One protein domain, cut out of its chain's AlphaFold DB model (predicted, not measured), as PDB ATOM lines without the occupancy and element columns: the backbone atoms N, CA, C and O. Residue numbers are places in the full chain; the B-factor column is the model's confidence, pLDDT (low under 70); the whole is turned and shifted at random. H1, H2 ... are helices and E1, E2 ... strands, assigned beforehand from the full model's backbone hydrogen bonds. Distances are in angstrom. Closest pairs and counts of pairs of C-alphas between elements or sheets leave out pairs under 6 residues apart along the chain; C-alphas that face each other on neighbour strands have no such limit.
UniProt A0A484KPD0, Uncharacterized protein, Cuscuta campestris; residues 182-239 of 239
ATOM      1  N   ALA A 182       1.345  40.948  11.122       73.56
ATOM      2  CA  ALA A 182       2.795  40.958  11.250       73.56
ATOM      3  C   ALA A 182       3.422  40.049  10.182       73.56
ATOM      4  O   ALA A 182       3.796  38.915  10.465       73.56
ATOM      5  N   GLY A 183       3.484  40.565   8.950       83.12
ATOM      6  CA  GLY A 183       3.949  39.835   7.773       83.12
ATOM      7  C   GLY A 183       5.284  39.124   7.985       83.12
ATOM      8  O   GLY A 183       6.197  39.687   8.598       83.12
ATOM      9  N   ILE A 184       5.359  37.895   7.476       85.81
ATOM     10  CA  ILE A 184       6.448  36.938   7.681       85.81
ATOM     11  C   ILE A 184       7.721  37.467   7.019       85.81
ATOM     12  O   ILE A 184       7.674  37.991   5.905       85.81
ATOM     13  N   TRP A 185       8.856  37.315   7.698       88.06
ATOM     14  CA  TRP A 185      10.174  37.622   7.150       88.06
ATOM     15  C   TRP A 185      10.890  36.342   6.735       88.06
ATOM     16  O   TRP A 185      10.896  35.363   7.481       88.06
ATOM     17  N   PHE A 186      11.534  36.385   5.577       85.38
ATOM     18  CA  PHE A 186      12.419  35.346   5.065       85.38
ATOM     19  C   PHE A 186      13.806  35.956   4.884       85.38
ATOM     20  O   PHE A 186      13.903  37.098   4.433       85.38
ATOM     21  N   SER A 187      14.864  35.215   5.198       84.69
ATOM     22  CA  SER A 187      16.214  35.527   4.718       84.69
ATOM     23  C   SER A 187      16.468  34.843   3.379       84.69
ATOM     24  O   SER A 187      16.055  33.701   3.177       84.69
ATOM     25  N   LEU A 188      17.160  35.549   2.485       85.62
ATOM     26  CA  LEU A 188      17.694  35.023   1.232       85.62
ATOM     27  C   LEU A 188      19.189  34.769   1.445       85.62
ATOM     28  O   LEU A 188      19.958  35.718   1.620       85.62
ATOM     29  N   GLN A 189      19.596  33.505   1.447       81.62
ATOM     30  CA  GLN A 189      20.993  33.097   1.544       81.62
ATOM     31  C   GLN A 189      21.447  32.562   0.184       81.62
ATOM     32  O   GLN A 189      20.814  31.670  -0.373       81.62
ATOM     33  N   ALA A 190      22.550  33.087  -0.352       77.38
ATOM     34  CA  ALA A 190      23.220  32.456  -1.485       77.38
ATOM     35  C   ALA A 190      23.787  31.096  -1.052       77.38
ATOM     36  O   ALA A 190      24.370  30.979   0.032       77.38
ATOM     37  N   SER A 191      23.612  30.074  -1.886       73.44
ATOM     38  CA  SER A 191      24.286  28.791  -1.698       73.44
ATOM     39  C   SER A 191      25.803  28.959  -1.738       73.44
ATOM     40  O   SER A 191      26.325  29.868  -2.381       73.44
ATOM     41  N   LYS A 192      26.512  28.069  -1.040       64.62
ATOM     42  CA  LYS A 192      27.982  28.031  -1.044       64.62
ATOM     43  C   LYS A 192      28.539  27.368  -2.304       64.62
ATOM     44  O   LYS A 192      29.651  27.691  -2.705       64.62
ATOM     45  N   ASN A 193      27.754  26.483  -2.917       63.06
ATOM     46  CA  ASN A 193      28.117  25.717  -4.098       63.06
ATOM     47  C   ASN A 193      27.221  26.189  -5.250       63.06
ATOM     48  O   ASN A 193      26.206  25.567  -5.546       63.06
ATOM     49  N   GLN A 194      27.549  27.334  -5.846       66.25
ATOM     50  CA  GLN A 194      26.913  27.778  -7.087       66.25
ATOM     51  C   GLN A 194      27.682  27.141  -8.247       66.25
ATOM     52  O   GLN A 194      28.804  27.551  -8.532       66.25
ATOM     53  N   ALA A 195      27.101  26.100  -8.851       60.06
ATOM     54  CA  ALA A 195      27.770  25.246  -9.838       60.06
ATOM     55  C   ALA A 195      28.064  25.942 -11.183       60.06
ATOM     56  O   ALA A 195      28.886  25.463 -11.959       60.06
ATOM     57  N   LYS A 196      27.416  27.082 -11.449       59.44
ATOM     58  CA  LYS A 196      27.390  27.755 -12.750       59.44
ATOM     59  C   LYS A 196      27.874  29.197 -12.626       59.44
ATOM     60  O   LYS A 196      27.391  29.945 -11.774       59.44
ATOM     61  N   GLU A 197      28.801  29.602 -13.489       58.78
ATOM     62  CA  GLU A 197      29.175  31.011 -13.632       58.78
ATOM     63  C   GLU A 197      28.171  31.769 -14.530       58.78
ATOM     64  O   GLU A 197      27.625  31.187 -15.471       58.78
ATOM     65  N   PRO A 198      27.944  33.077 -14.298       62.53
ATOM     66  CA  PRO A 198      28.509  33.892 -13.224       62.53
ATOM     67  C   PRO A 198      27.784  33.688 -11.884       62.53
ATOM     68  O   PRO A 198      26.560  33.575 -11.835       62.53
ATOM     69  N   TYR A 199      28.543  33.746 -10.787       66.12
ATOM     70  CA  TYR A 199      27.990  33.769  -9.430       66.12
ATOM     71  C   TYR A 199      26.928  34.862  -9.264       66.12
ATOM     72  O   TYR A 199      27.071  35.971  -9.790       66.12
ATOM     73  N   LEU A 200      25.889  34.581  -8.470       66.19
ATOM     74  CA  LEU A 200      24.818  35.546  -8.214       66.19
ATOM     75  C   LEU A 200      25.400  36.853  -7.641       66.19
ATOM     76  O   LEU A 200      26.010  36.819  -6.566       66.19
ATOM     77  N   PRO A 201      25.189  38.016  -8.293       62.88
ATOM     78  CA  PRO A 201      25.738  39.281  -7.823       62.88
ATOM     79  C   PRO A 201      25.215  39.573  -6.414       62.88
ATOM     80  O   PRO A 201      24.004  39.587  -6.184       62.88
ATOM     81  N   GLN A 202      26.156  39.762  -5.479       62.44
ATOM     82  CA  GLN A 202      25.953  39.723  -4.025       62.44
ATOM     83  C   GLN A 202      24.615  40.342  -3.592       62.44
ATOM     84  O   GLN A 202      24.446  41.560  -3.635       62.44
ATOM     85  N   ILE A 203      23.677  39.482  -3.173       67.44
ATOM     86  CA  ILE A 203      22.249  39.807  -3.029       67.44
ATOM     87  C   ILE A 203      22.066  41.054  -2.138       67.44
ATOM     88  O   ILE A 203      22.176  40.951  -0.913       67.44
ATOM     89  N   PRO A 204      21.719  42.234  -2.695       59.81
ATOM     90  CA  PRO A 204      21.761  43.499  -1.952       59.81
ATOM     91  C   PRO A 204      20.600  43.656  -0.954       59.81
ATOM     92  O   PRO A 204      20.505  44.655  -0.241       59.81
ATOM     93  N   LYS A 205      19.683  42.683  -0.923       67.25
ATOM     94  CA  LYS A 205      18.560  42.572   0.009       67.25
ATOM     95  C   LYS A 205      18.409  41.111   0.425       67.25
ATOM     96  O   LYS A 205      17.554  40.404  -0.095       67.25
ATOM     97  N   SER A 206      19.216  40.660   1.378       76.69
ATOM     98  CA  SER A 206      19.155  39.304   1.948       76.69
ATOM     99  C   SER A 206      17.903  39.023   2.802       76.69
ATOM    100  O   SER A 206      17.888  38.061   3.564       76.69
ATOM    101  N   PHE A 207      16.841  39.831   2.684       83.25
ATOM    102  CA  PHE A 207      15.584  39.676   3.416       83.25
ATOM    103  C   PHE A 207      14.368  40.055   2.557       83.25
ATOM    104  O   PHE A 207      14.389  41.059   1.842       83.25
ATOM    105  N   LEU A 208      13.285  39.285   2.690       86.25
ATOM    106  CA  LEU A 208      11.989  39.481   2.034       86.25
ATOM    107  C   LEU A 208      10.869  39.506   3.087       86.25
ATOM    108  O   LEU A 208      10.898  38.721   4.035       86.25
ATOM    109  N   ARG A 209       9.865  40.377   2.912       86.44
ATOM    110  CA  ARG A 209       8.665  40.444   3.763       86.44
ATOM    111  C   ARG A 209       7.425  40.030   2.978       86.44
ATOM    112  O   ARG A 209       7.182  40.562   1.902       86.44
ATOM    113  N   ILE A 210       6.597  39.163   3.554       88.69
ATOM    114  CA  ILE A 210       5.302  38.762   2.996       88.69
ATOM    115  C   ILE A 210       4.181  39.264   3.908       88.69
ATOM    116  O   ILE A 210       4.021  38.774   5.025       88.69
ATOM    117  N   LYS A 211       3.406  40.254   3.442       87.75
ATOM    118  CA  LYS A 211       2.229  40.782   4.162       87.75
ATOM    119  C   LYS A 211       0.937  39.994   3.887       87.75
ATOM    120  O   LYS A 211       0.097  39.917   4.778       87.75
ATOM    121  N   ASP A 212       0.766  39.433   2.685       85.38
ATOM    122  CA  ASP A 212      -0.442  38.678   2.306       85.38
ATOM    123  C   ASP A 212      -0.333  37.208   2.743       85.38
ATOM    124  O   ASP A 212       0.553  36.483   2.292       85.38
ATOM    125  N   GLY A 213      -1.257  36.760   3.597       81.44
ATOM    126  CA  GLY A 213      -1.329  35.372   4.070       81.44
ATOM    127  C   GLY A 213      -1.735  34.345   3.004       81.44
ATOM    128  O   GLY A 213      -1.686  33.151   3.277       81.44
ATOM    129  N   ARG A 214      -2.127  34.784   1.800       85.75
ATOM    130  CA  ARG A 214      -2.448  33.925   0.644       85.75
ATOM    131  C   ARG A 214      -1.248  33.684  -0.278       85.75
ATOM    132  O   ARG A 214      -1.362  32.935  -1.245       85.75
ATOM    133  N   MET A 215      -0.111  34.331  -0.017       87.75
ATOM    134  CA  MET A 215       1.108  34.165  -0.805       87.75
ATOM    135  C   MET A 215       1.694  32.764  -0.583       87.75
ATOM    136  O   MET A 215       2.113  32.431   0.524       87.75
ATOM    137  N   THR A 216       1.733  31.939  -1.629       89.62
ATOM    138  CA  THR A 216       2.287  30.579  -1.548       89.62
ATOM    139  C   THR A 216       3.795  30.577  -1.787       89.62
ATOM    140  O   THR A 216       4.322  31.442  -2.488       89.62
ATOM    141  N   VAL A 217       4.495  29.562  -1.264       85.56
ATOM    142  CA  VAL A 217       5.944  29.390  -1.485       85.56
ATOM    143  C   VAL A 217       6.275  29.400  -2.982       85.56
ATOM    144  O   VAL A 217       7.187  30.109  -3.384       85.56
ATOM    145  N   ARG A 218       5.480  28.738  -3.838       88.56
ATOM    146  CA  ARG A 218       5.715  28.727  -5.295       88.56
ATOM    147  C   ARG A 218       5.713  30.126  -5.924       88.56
ATOM    148  O   ARG A 218       6.560  30.405  -6.769       88.56
ATOM    149  N   LEU A 219       4.816  31.024  -5.501       89.88
ATOM    150  CA  LEU A 219       4.825  32.415  -5.976       89.88
ATOM    151  C   LEU A 219       6.091  33.162  -5.522       89.88
ATOM    152  O   LEU A 219       6.614  33.979  -6.277       89.88
ATOM    153  N   VAL A 220       6.611  32.855  -4.329       87.81
ATOM    154  CA  VAL A 220       7.865  33.424  -3.805       87.81
ATOM    155  C   VAL A 220       9.076  32.927  -4.596       87.81
ATOM    156  O   VAL A 220       9.882  33.750  -5.020       87.81
ATOM    157  N   LEU A 221       9.184  31.615  -4.847       87.38
ATOM    158  CA  LEU A 221      10.270  31.028  -5.646       87.38
ATOM    159  C   LEU A 221      10.291  31.630  -7.059       87.38
ATOM    160  O   LEU A 221      11.311  32.171  -7.489       87.38
ATOM    161  N   LYS A 222       9.134  31.654  -7.735       90.00
ATOM    162  CA  LYS A 222       8.977  32.243  -9.072       90.00
ATOM    163  C   LYS A 222       9.301  33.741  -9.110       90.00
ATOM    164  O   LYS A 222       9.947  34.206 -10.049       90.00
ATOM    165  N   TYR A 223       8.880  34.501  -8.096       88.50
ATOM    166  CA  TYR A 223       9.238  35.915  -7.964       88.50
ATOM    167  C   TYR A 223      10.752  36.096  -7.824       88.50
ATOM    168  O   TYR A 223      11.321  36.941  -8.510       88.50
ATOM    169  N   LEU A 224      11.409  35.303  -6.974       86.81
ATOM    170  CA  LEU A 224      12.848  35.397  -6.732       86.81
ATOM    171  C   LEU A 224      13.675  35.017  -7.960       86.81
ATOM    172  O   LEU A 224      14.572  35.779  -8.314       86.81
ATOM    173  N   ALA A 225      13.329  33.924  -8.645       84.44
ATOM    174  CA  ALA A 225      13.985  33.519  -9.886       84.44
ATOM    175  C   ALA A 225      13.929  34.639 -10.940       84.44
ATOM    176  O   ALA A 225      14.964  35.091 -11.426       84.44
ATOM    177  N   HIS A 226      12.740  35.201 -11.188       86.25
ATOM    178  CA  HIS A 226      12.574  36.343 -12.094       86.25
ATOM    179  C   HIS A 226      13.288  37.620 -11.603       86.25
ATOM    180  O   HIS A 226      13.815  38.390 -12.402       86.25
ATOM    181  N   LYS A 227      13.323  37.879 -10.289       83.38
ATOM    182  CA  LYS A 227      13.982  39.063  -9.707       83.38
ATOM    183  C   LYS A 227      15.507  39.000  -9.700       83.38
ATOM    184  O   LYS A 227      16.112  40.063  -9.548       83.38
ATOM    185  N   LEU A 228      16.083  37.809  -9.821       79.75
ATOM    186  CA  LEU A 228      17.523  37.547  -9.780       79.75
ATOM    187  C   LEU A 228      18.054  36.956 -11.099       79.75
ATOM    188  O   LEU A 228      19.233  36.638 -11.176       79.75
ATOM    189  N   HIS A 229      17.205  36.887 -12.133       79.88
ATOM    190  CA  HIS A 229      17.525  36.410 -13.484       79.88
ATOM    191  C   HIS A 229      18.068  34.966 -13.531       79.88
ATOM    192  O   HIS A 229      18.934  34.650 -14.342       79.88
ATOM    193  N   LEU A 230      17.527  34.102 -12.667       80.31
ATOM    194  CA  LEU A 230      17.785  32.657 -12.654       80.31
ATOM    195  C   LEU A 230      17.117  31.943 -13.838       80.31
ATOM    196  O   LEU A 230      16.148  32.458 -14.405       80.31
ATOM    197  N   ASN A 231      17.611  30.753 -14.193       76.00
ATOM    198  CA  ASN A 231      17.080  29.994 -15.325       76.00
ATOM    199  C   ASN A 231      15.752  29.295 -14.971       76.00
ATOM    200  O   ASN A 231      14.822  29.332 -15.779       76.00
ATOM    201  N   ASN A 232      15.624  28.719 -13.770       77.44
ATOM    202  CA  ASN A 232      14.451  27.950 -13.332       77.44
ATOM    203  C   ASN A 232      13.938  28.342 -11.937       77.44
ATOM    204  O   ASN A 232      14.687  28.787 -11.070       77.44
ATOM    205  N   GLU A 233      12.649  28.078 -11.667       78.12
ATOM    206  CA  GLU A 233      12.107  28.174 -10.297       78.12
ATOM    207  C   GLU A 233      12.645  27.070  -9.360       78.12
ATOM    208  O   GLU A 233      12.613  27.245  -8.143       78.12
ATOM    209  N   SER A 234      13.216  25.995  -9.922       72.56
ATOM    210  CA  SER A 234      13.875  24.887  -9.212       72.56
ATOM    211  C   SER A 234      15.223  25.250  -8.574       72.56
ATOM    212  O   SER A 234      15.661  24.556  -7.670       72.56
ATOM    213  N   GLU A 235      15.884  26.331  -9.003       70.12
ATOM    214  CA  GLU A 235      17.198  26.755  -8.474       70.12
ATOM    215  C   GLU A 235      17.100  27.404  -7.074       70.12
ATOM    216  O   GLU A 235      18.117  27.679  -6.422       70.12
ATOM    217  N   VAL A 236      15.873  27.647  -6.597       75.62
ATOM    218  CA  VAL A 236      15.560  28.295  -5.318       75.62
ATOM    219  C   VAL A 236      14.937  27.282  -4.358       75.62
ATOM    220  O   VAL A 236      13.824  26.805  -4.568       75.62
ATOM    221  N   PHE A 237      15.636  26.994  -3.264       73.94
ATOM    222  CA  PHE A 237      15.260  25.979  -2.285       73.94
ATOM    223  C   PHE A 237      14.747  26.608  -0.985       73.94
ATOM    224  O   PHE A 237      15.174  27.686  -0.566       73.94
ATOM    225  N   TYR A 238      13.832  25.909  -0.318       72.44
ATOM    226  CA  TYR A 238      13.260  26.278   0.978       72.44
ATOM    227  C   TYR A 238      13.513  25.145   1.984       72.44
ATOM    228  O   TYR A 238      13.371  23.979   1.613       72.44
ATOM    229  N   LEU A 239      13.874  25.493   3.229       61.22
ATOM    230  CA  LEU A 239      14.068  24.562   4.356       61.22
ATOM    231  C   LEU A 239      12.976  24.738   5.428       61.22
ATOM    232  O   LEU A 239      12.765  25.897   5.858       61.22
TER     233      LEU A 239
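Overview. This is residues 182 to 239 of the 239 residues of an uncharacterized protein of Cuscuta campestris (UniProt A0A484KPD0). The picture is a long two-strand hairpin of E1 and E2 whose wide loop, residues 191 to 206, makes one end of an elongated shape; beyond E2 the chain folds back, so that helix H1 and the short strand E3 form a second tier on one side of the hairpin, with H1 clear of E1. The two tiers are only loosely joined. The printed part has 58 residues with one named helix and three named strands, in the order E1, E2, H1, E3; the sheet is E1 - E2, antiparallel, and E3 pairs with no named strand. The class is mixed, helices and strands, though under half of the residues are in named elements. The whole is only just compact, close to loose, with a radius of gyration of the C-alphas of 12.0 A and spans of 37 by 20 by 20 A.

Along the chain. Find C-alpha 184 at (6.448, 36.938, 7.681), where E1 begins; from there residues 184 to 190 run 19.6 A to C-alpha 190 at (23.220, 32.456, -1.485). After the loop, look for E2 at residues 207 to 210, 10.3 A long. H1 is residues 217 to 228, 16.4 A from first to last C-alpha. E3 is residues 236 to 238, 7.0 A long, and ends at C-alpha 238 at (13.260, 26.278, 0.978).

Arrangement. Start with E1 and E2, a hairpin of antiparallel neighbours whose N-to-C directions stand at 147 degrees. The C-alphas of Ser 187 and Phe 207 face each other at 4.4 A. Look for N 186 and O 208, 2.9 A apart, and N 210 and O 184, 2.8 A apart, both within hydrogen-bond range. Move on to H1, where every O i to N i+4 pair is within hydrogen-bond range. H1 and E1 are apart. Between H1 and E3 you will find 4 pairs of C-alphas within 8 A, the closest being those of Leu 221 and Val 236, 6.0 A apart. E1 and E3 are near each other, with 6 pairs of C-alphas within 10 A. E2 and E3 are apart.

Size, cuts and confidence. The two C-alphas farthest apart are those of Ala 182 and Glu 197, at 37.6 A. The printed part has no cut and ends at Leu 239, the chain's last residue. The link from E1 to E2 is long, 16 residues, while those from E2 to H1 and from H1 to E3 are short, with 6 and 7 residues. The mean pLDDT of the printed part is 77.6; look for values under 70 at residues 192 to 205 and at residue 239.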